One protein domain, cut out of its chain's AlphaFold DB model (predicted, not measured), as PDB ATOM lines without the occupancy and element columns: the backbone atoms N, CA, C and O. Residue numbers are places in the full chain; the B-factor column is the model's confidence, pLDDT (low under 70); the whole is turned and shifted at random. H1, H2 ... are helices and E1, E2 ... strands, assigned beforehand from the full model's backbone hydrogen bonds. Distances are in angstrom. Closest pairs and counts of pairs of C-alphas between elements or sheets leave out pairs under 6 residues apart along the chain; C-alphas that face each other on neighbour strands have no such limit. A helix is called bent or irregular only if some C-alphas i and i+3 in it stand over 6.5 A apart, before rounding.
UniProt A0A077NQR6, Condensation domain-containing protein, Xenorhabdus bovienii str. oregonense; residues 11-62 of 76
ATOM      1  N   LEU A  11      66.503  22.718 -15.058       92.94
ATOM      2  CA  LEU A  11      65.125  22.698 -15.531       92.94
ATOM      3  C   LEU A  11      64.964  21.698 -16.681       92.94
ATOM      4  O   LEU A  11      65.548  21.876 -17.751       92.94
ATOM      5  N   ASN A  12      64.136  20.668 -16.489       95.38
ATOM      6  CA  ASN A  12      63.711  19.804 -17.589       95.38
ATOM      7  C   ASN A  12      62.573  20.485 -18.362       95.38
ATOM      8  O   ASN A  12      61.416  20.476 -17.940       95.38
ATOM      9  N   ARG A  13      62.920  21.078 -19.506       92.69
ATOM     10  CA  ARG A  13      61.997  21.880 -20.322       92.69
ATOM     11  C   ARG A  13      60.858  21.049 -20.910       92.69
ATOM     12  O   ARG A  13      59.710  21.479 -20.868       92.69
ATOM     13  N   ILE A  14      61.164  19.841 -21.384       94.25
ATOM     14  CA  ILE A  14      60.177  18.929 -21.981       94.25
ATOM     15  C   ILE A  14      59.138  18.527 -20.932       94.25
ATOM     16  O   ILE A  14      57.934  18.564 -21.192       94.25
ATOM     17  N   ALA A  15      59.597  18.184 -19.724       95.44
ATOM     18  CA  ALA A  15      58.703  17.841 -18.625       95.44
ATOM     19  C   ALA A  15      57.818  19.032 -18.225       95.44
ATOM     20  O   ALA A  15      56.608  18.858 -18.096       95.44
ATOM     21  N   LEU A  16      58.388  20.237 -18.103       95.06
ATOM     22  CA  LEU A  16      57.629  21.447 -17.775       95.06
ATOM     23  C   LEU A  16      56.530  21.731 -18.810       95.06
ATOM     24  O   LEU A  16      55.373  21.923 -18.434       95.06
ATOM     25  N   GLN A  17      56.870  21.719 -20.100       95.44
ATOM     26  CA  GLN A  17      55.903  21.952 -21.176       95.44
ATOM     27  C   GLN A  17      54.778  20.915 -21.148       95.44
ATOM     28  O   GLN A  17      53.602  21.270 -21.227       95.44
ATOM     29  N   LYS A  18      55.122  19.636 -20.955       95.88
ATOM     30  CA  LYS A  18      54.138  18.558 -20.826       95.88
ATOM     31  C   LYS A  18      53.212  18.779 -19.629       95.88
ATOM     32  O   LYS A  18      52.000  18.672 -19.791       95.88
ATOM     33  N   SER A  19      53.752  19.130 -18.463       96.12
ATOM     34  CA  SER A  19      52.956  19.405 -17.262       96.12
ATOM     35  C   SER A  19      51.988  20.573 -17.458       96.12
ATOM     36  O   SER A  19      50.820  20.457 -17.084       96.12
ATOM     37  N   LEU A  20      52.428  21.672 -18.078       95.38
ATOM     38  CA  LEU A  20      51.553  22.812 -18.372       95.38
ATOM     39  C   LEU A  20      50.462  22.445 -19.390       95.38
ATOM     40  O   LEU A  20      49.295  22.761 -19.167       95.38
ATOM     41  N   ASN A  21      50.798  21.693 -20.443       95.75
ATOM     42  CA  ASN A  21      49.810  21.177 -21.398       95.75
ATOM     43  C   ASN A  21      48.786  20.244 -20.729       95.75
ATOM     44  O   ASN A  21      47.595  20.310 -21.030       95.75
ATOM     45  N   THR A  22      49.204  19.411 -19.770       95.75
ATOM     46  CA  THR A  22      48.278  18.592 -18.972       95.75
ATOM     47  C   THR A  22      47.319  19.454 -18.150       95.75
ATOM     48  O   THR A  22      46.131  19.135 -18.078       95.75
ATOM     49  N   LEU A  23      47.797  20.552 -17.553       95.12
ATOM     50  CA  LEU A  23      46.931  21.485 -16.825       95.12
ATOM     51  C   LEU A  23      45.908  22.147 -17.749       95.12
ATOM     52  O   LEU A  23      44.735  22.187 -17.383       95.12
ATOM     53  N   LEU A  24      46.319  22.601 -18.936       94.25
ATOM     54  CA  LEU A  24      45.394  23.161 -19.924       94.25
ATOM     55  C   LEU A  24      44.326  22.148 -20.331       94.25
ATOM     56  O   LEU A  24      43.141  22.466 -20.304       94.25
ATOM     57  N   ASN A  25      44.720  20.914 -20.644       93.62
ATOM     58  CA  ASN A  25      43.771  19.876 -21.045       93.62
ATOM     59  C   ASN A  25      42.743  19.573 -19.947       93.62
ATOM     60  O   ASN A  25      41.556  19.443 -20.243       93.62
ATOM     61  N   ARG A  26      43.176  19.524 -18.680       93.56
ATOM     62  CA  ARG A  26      42.295  19.249 -17.537       93.56
ATOM     63  C   ARG A  26      41.354  20.410 -17.205       93.56
ATOM     64  O   ARG A  26      40.236  20.164 -16.773       93.56
ATOM     65  N   HIS A  27      41.805  21.652 -17.373       95.25
ATOM     66  CA  HIS A  27      41.087  22.830 -16.887       95.25
ATOM     67  C   HIS A  27      40.487  23.633 -18.036       95.25
ATOM     68  O   HIS A  27      41.184  24.374 -18.727       95.25
ATOM     69  N   GLU A  28      39.172  23.520 -18.214       93.69
ATOM     70  CA  GLU A  28      38.433  24.263 -19.240       93.69
ATOM     71  C   GLU A  28      38.584  25.782 -19.092       93.69
ATOM     72  O   GLU A  28      38.776  26.477 -20.086       93.69
ATOM     73  N   SER A  29      38.603  26.290 -17.854       93.88
ATOM     74  CA  SER A  29      38.723  27.725 -17.569       93.88
ATOM     75  C   SER A  29      39.988  28.374 -18.141       93.88
ATOM     76  O   SER A  29      39.995  29.574 -18.399       93.88
ATOM     77  N   LEU A  30      41.044  27.590 -18.384       92.81
ATOM     78  CA  LEU A  30      42.297  28.063 -18.979       92.81
ATOM     79  C   LEU A  30      42.287  28.046 -20.517       92.81
ATOM     80  O   LEU A  30      43.234  28.528 -21.135       92.81
ATOM     81  N   ARG A  31      41.245  27.485 -21.140       93.94
ATOM     82  CA  ARG A  31      41.116  27.312 -22.599       93.94
ATOM     83  C   ARG A  31      39.995  28.155 -23.212       93.94
ATOM     84  O   ARG A  31      39.632  27.935 -24.366       93.94
ATOM     85  N   LEU A  32      39.434  29.099 -22.462       94.12
ATOM     86  CA  LEU A  32      38.327  29.937 -22.923       94.12
ATOM     87  C   LEU A  32      38.827  31.031 -23.871       94.12
ATOM     88  O   LEU A  32      39.775  31.755 -23.567       94.12
ATOM     89  N   LYS A  33      38.161  31.159 -25.020       92.88
ATOM     90  CA  LYS A  33      38.309  32.282 -25.949       92.88
ATOM     91  C   LYS A  33      37.075  33.165 -25.886       92.88
ATOM     92  O   LYS A  33      35.952  32.669 -25.829       92.88
ATOM     93  N   PHE A  34      37.313  34.468 -25.939       93.50
ATOM     94  CA  PHE A  34      36.276  35.482 -26.034       93.50
ATOM     95  C   PHE A  34      36.108  35.866 -27.499       93.50
ATOM     96  O   PHE A  34      37.098  36.035 -28.213       93.50
ATOM     97  N   HIS A  35      34.866  35.982 -27.938       93.81
ATOM     98  CA  HIS A  35      34.506  36.502 -29.251       93.81
ATOM     99  C   HIS A  35      33.267  37.377 -29.105       93.81
ATOM    100  O   HIS A  35      32.550  37.278 -28.109       93.81
ATOM    101  N   GLU A  36      33.055  38.262 -30.067       97.06
ATOM    102  CA  GLU A  36      31.919  39.172 -30.083       97.06
ATOM    103  C   GLU A  36      31.023  38.837 -31.271       97.06
ATOM    104  O   GLU A  36      31.507  38.697 -32.395       97.06
ATOM    105  N   GLU A  37      29.723  38.722 -31.017       96.19
ATOM    106  CA  GLU A  37      28.700  38.551 -32.043       96.19
ATOM    107  C   GLU A  37      27.561  39.535 -31.757       96.19
ATOM    108  O   GLU A  37      27.013  39.561 -30.656       96.19
ATOM    109  N   ASN A  38      27.214  40.373 -32.740       95.69
ATOM    110  CA  ASN A  38      26.131  41.364 -32.645       95.69
ATOM    111  C   ASN A  38      26.210  42.288 -31.407       95.69
ATOM    112  O   ASN A  38      25.188  42.621 -30.810       95.69
ATOM    113  N   GLY A  39      27.417  42.698 -31.006       96.19
ATOM    114  CA  GLY A  39      27.632  43.565 -29.842       96.19
ATOM    115  C   GLY A  39      27.552  42.853 -28.487       96.19
ATOM    116  O   GLY A  39      27.600  43.514 -27.449       96.19
ATOM    117  N   GLN A  40      27.441  41.520 -28.471       97.50
ATOM    118  CA  GLN A  40      27.471  40.711 -27.256       97.50
ATOM    119  C   GLN A  40      28.727  39.831 -27.215       97.50
ATOM    120  O   GLN A  40      29.112  39.217 -28.208       97.50
ATOM    121  N   VAL A  41      29.376  39.771 -26.048       96.50
ATOM    122  CA  VAL A  41      30.584  38.963 -25.834       96.50
ATOM    123  C   VAL A  41      30.204  37.558 -25.377       96.50
ATOM    124  O   VAL A  41      29.511  37.386 -24.373       96.50
ATOM    125  N   PHE A  42      30.733  36.558 -26.074       96.06
ATOM    126  CA  PHE A  42      30.554  35.141 -25.786       96.06
ATOM    127  C   PHE A  42      31.887  34.470 -25.459       96.06
ATOM    128  O   PHE A  42      32.960  34.864 -25.928       96.06
ATOM    129  N   MET A  43      31.811  33.408 -24.661       96.12
ATOM    130  CA  MET A  43      32.955  32.603 -24.247       96.12
ATOM    131  C   MET A  43      32.798  31.182 -24.764       96.12
ATOM    132  O   MET A  43      31.757  30.564 -24.561       96.12
ATOM    133  N   GLN A  44      33.843  30.654 -25.396       94.81
ATOM    134  CA  GLN A  44      33.859  29.279 -25.889       94.81
ATOM    135  C   GLN A  44      35.167  28.566 -25.519       94.81
ATOM    136  O   GLN A  44      36.251  29.135 -25.704       94.81
ATOM    137  N   PRO A  45      35.111  27.332 -24.988       92.88
ATOM    138  CA  PRO A  45      36.308  26.557 -24.711       92.88
ATOM    139  C   PRO A  45      36.942  26.063 -26.013       92.88
ATOM    140  O   PRO A  45      36.284  25.536 -26.907       92.88
ATOM    141  N   THR A  46      38.259  26.206 -26.112       91.38
ATOM    142  CA  THR A  46      39.044  25.671 -27.228       91.38
ATOM    143  C   THR A  46      39.548  24.271 -26.893       91.38
ATOM    144  O   THR A  46      40.016  23.999 -25.783       91.38
ATOM    145  N   HIS A  47      39.492  23.374 -27.871       87.12
ATOM    146  CA  HIS A  47      40.039  22.024 -27.767       87.12
ATOM    147  C   HIS A  47      41.464  21.979 -28.332       87.12
ATOM    148  O   HIS A  47      41.816  22.775 -29.198       87.12
ATOM    149  N   ASN A  48      42.276  21.040 -27.843       84.19
ATOM    150  CA  ASN A  48      43.617  20.752 -28.367       84.19
ATOM    151  C   ASN A  48      44.595  21.943 -28.329       84.19
ATOM    152  O   ASN A  48      45.410  22.118 -29.231       84.19
ATOM    153  N   MET A  49      44.530  22.764 -27.278       89.00
ATOM    154  CA  MET A  49      45.500  23.839 -27.064       89.00
ATOM    155  C   MET A  49      46.830  23.269 -26.563       89.00
ATOM    156  O   MET A  49      46.866  22.537 -25.573       89.00
ATOM    157  N   THR A  50      47.925  23.654 -27.212       89.94
ATOM    158  CA  THR A  50      49.288  23.380 -26.759       89.94
ATOM    159  C   THR A  50      50.018  24.692 -26.507       89.94
ATOM    160  O   THR A  50      49.830  25.679 -27.216       89.94
ATOM    161  N   LEU A  51      50.841  24.714 -25.463       90.19
ATOM    162  CA  LEU A  51      51.739  25.823 -25.180       90.19
ATOM    163  C   LEU A  51      53.025  25.644 -25.958       90.19
ATOM    164  O   LEU A  51      53.684  24.609 -25.827       90.19
ATOM    165  N   ASP A  52      53.401  26.686 -26.683       88.75
ATOM    166  CA  ASP A  52      54.782  26.913 -27.069       88.75
ATOM    167  C   ASP A  52      55.498  27.676 -25.943       88.75
ATOM    168  O   ASP A  52      54.945  28.617 -25.368       88.75
ATOM    169  N   LEU A  53      56.702  27.234 -25.583       90.31
ATOM    170  CA  LEU A  53      57.502  27.827 -24.507       90.31
ATOM    171  C   LEU A  53      58.824  28.342 -25.084       90.31
ATOM    172  O   LEU A  53      59.856  27.677 -24.929       90.31
ATOM    173  N   PRO A  54      58.814  29.513 -25.747       88.62
ATOM    174  CA  PRO A  54      60.021  30.080 -26.325       88.62
ATOM    175  C   PRO A  54      61.044  30.388 -25.230       88.62
ATOM    176  O   PRO A  54      60.722  30.916 -24.163       88.62
ATOM    177  N   ILE A  55      62.304  30.059 -25.506       88.06
ATOM    178  CA  ILE A  55      63.421  30.356 -24.612       88.06
ATOM    179  C   ILE A  55      63.981  31.710 -25.015       88.06
ATOM    180  O   ILE A  55      64.458  31.884 -26.132       88.06
ATOM    181  N   ILE A  56      63.938  32.651 -24.081       86.38
ATOM    182  CA  ILE A  56      64.548  33.964 -24.240       86.38
ATOM    183  C   ILE A  56      65.720  34.019 -23.270       86.38
ATOM    184  O   ILE A  56      65.533  33.984 -22.053       86.38
ATOM    185  N   GLU A  57      66.931  34.063 -23.812       83.38
ATOM    186  CA  GLU A  57      68.118  34.339 -23.014       83.38
ATOM    187  C   GLU A  57      68.149  35.830 -22.684       83.38
ATOM    188  O   GLU A  57      67.943  36.686 -23.543       83.38
ATOM    189  N   THR A  58      68.348  36.146 -21.409       77.06
ATOM    190  CA  THR A  58      68.357  37.522 -20.926       77.06
ATOM    191  C   THR A  58      69.469  37.699 -19.908       77.06
ATOM    192  O   THR A  58      69.711  36.832 -19.067       77.06
ATOM    193  N   PHE A  59      70.152  38.832 -19.997       69.69
ATOM    194  CA  PHE A  59      71.197  39.226 -19.065       69.69
ATOM    195  C   PHE A  59      70.569  40.167 -18.042       69.69
ATOM    196  O   PHE A  59      70.620  41.381 -18.191       69.69
ATOM    197  N   LEU A  60      69.902  39.595 -17.040       65.19
ATOM    198  CA  LEU A  60      69.345  40.370 -15.934       65.19
ATOM    199  C   LEU A  60      70.385  40.466 -14.823       65.19
ATOM    200  O   LEU A  60      70.866  39.439 -14.335       65.19
ATOM    201  N   THR A  61      70.696  41.683 -14.384       64.38
ATOM    202  CA  THR A  61      71.449  41.882 -13.139       64.38
ATOM    203  C   THR A  61      70.589  41.493 -11.928       64.38
ATOM    204  O   THR A  61      69.357  41.437 -12.010       64.38
ATOM    205  N   ASP A  62      71.207  41.219 -10.771       63.75
ATOM    206  CA  ASP A  62      70.479  40.844  -9.545       63.75
ATOM    207  C   ASP A  62      69.390  41.871  -9.162       63.75
ATOM    208  O   ASP A  62      68.323  41.488  -8.675       63.75
TER     209      ASP A  62
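AT A GLANCE: This is residues 11 to 62 of the 76 residues of the protein "Condensation domain-containing protein" of Xenorhabdus bovienii str. oregonense (UniProt A0A077NQR6). An open, elongated model in which one helix, H1, and one two-stranded hairpin, E1 and E2, follow each other lengthwise with a corner between them, and a long tail without named elements, residues 46 to 62, turns back from the hairpin past the helix. The tip of the hairpin, residues 36 to 41, sticks out at one end, and the last stretch of the tail, residues 56 to 62, sticks out at the other. The printed part has 52 residues, with one named helix and two named strands in the order H1, E1, E2; the sheet has the order E1, E2 and is antiparallel. The class is mixed, helices and strands, with 14 residues in the helix and 12 in the strands. The whole is extended, with a radius of gyration of the C-alphas of 16.0 A and spans of 48 by 27 by 16 A.

IN THESE COORDINATES: The printed part begins at Leu 11, two residues before the helix. H1 is residues 13 to 26, 14 residues, from the C-alpha of Arg 13 at (61.997, 21.880, -20.322) to the C-alpha of Arg 26 at (42.295, 19.249, -17.537), a length of 20.1 A. Its N-to-C direction is (-1.00, 0.02, 0.07), and it is not bent. Residues 27 to 31 then link it to E1, residues 32 to 37, which measures 15.8 A from first to last C-alpha and begins with the C-alpha of Leu 32 at (38.327, 29.937, -22.923). After Asn 38 and Gly 39 comes E2, residues 40 to 45, 16.9 A long, which ends with the C-alpha of Pro 45 at (36.308, 26.557, -24.711). E1 and E2 have 6 residues each. Residues 46 to 62 hold no named element.

HOW THE PARTS SIT: The sheet consists of E1 and E2, which form a hairpin. They are antiparallel neighbours, with an angle of 149 degrees between their N-to-C directions. Among the C-alphas that face each other are those of Leu 32 and Pro 45, 4.3 A apart, and those of Glu 36 and Val 41, 4.5 A apart. Across the pair, N 33 and O 44 are within hydrogen-bond range at 2.9 A, and nearer the turn N 37 and O 40 are within range at 2.9 A. The link from E1 to E2, of 2 residues, is tight. The link from H1 to E1, of 5 residues, is tight as well. H1 and E2 are apart, with no C-alpha of the one within 8 A of the other. In H1, every pair of O i and N i+4 is within hydrogen-bond range.

THE WHOLE: The two C-alphas farthest apart are those of Asn 38, in the turn of the hairpin, and Asp 62, the last printed residue, at 50.0 A. The C-alphas of Leu 11 and Asp 62, first and last of the printed part, are 19.8 A apart. Residues 36 to 41 and residues 56 to 62 stand free; without them the body has 39 residues, spans 38 by 20 by 13 A and has a radius of gyration of 11.6 A. The C-alphas of residues 46 to 62 lie 5 to 29 A from the mean of all C-alphas. No link between named elements is long, and the printed part has no cut. The mean pLDDT of the printed part is 90.7. Confidence is low, under 70, at 4 residues, 59 to 62.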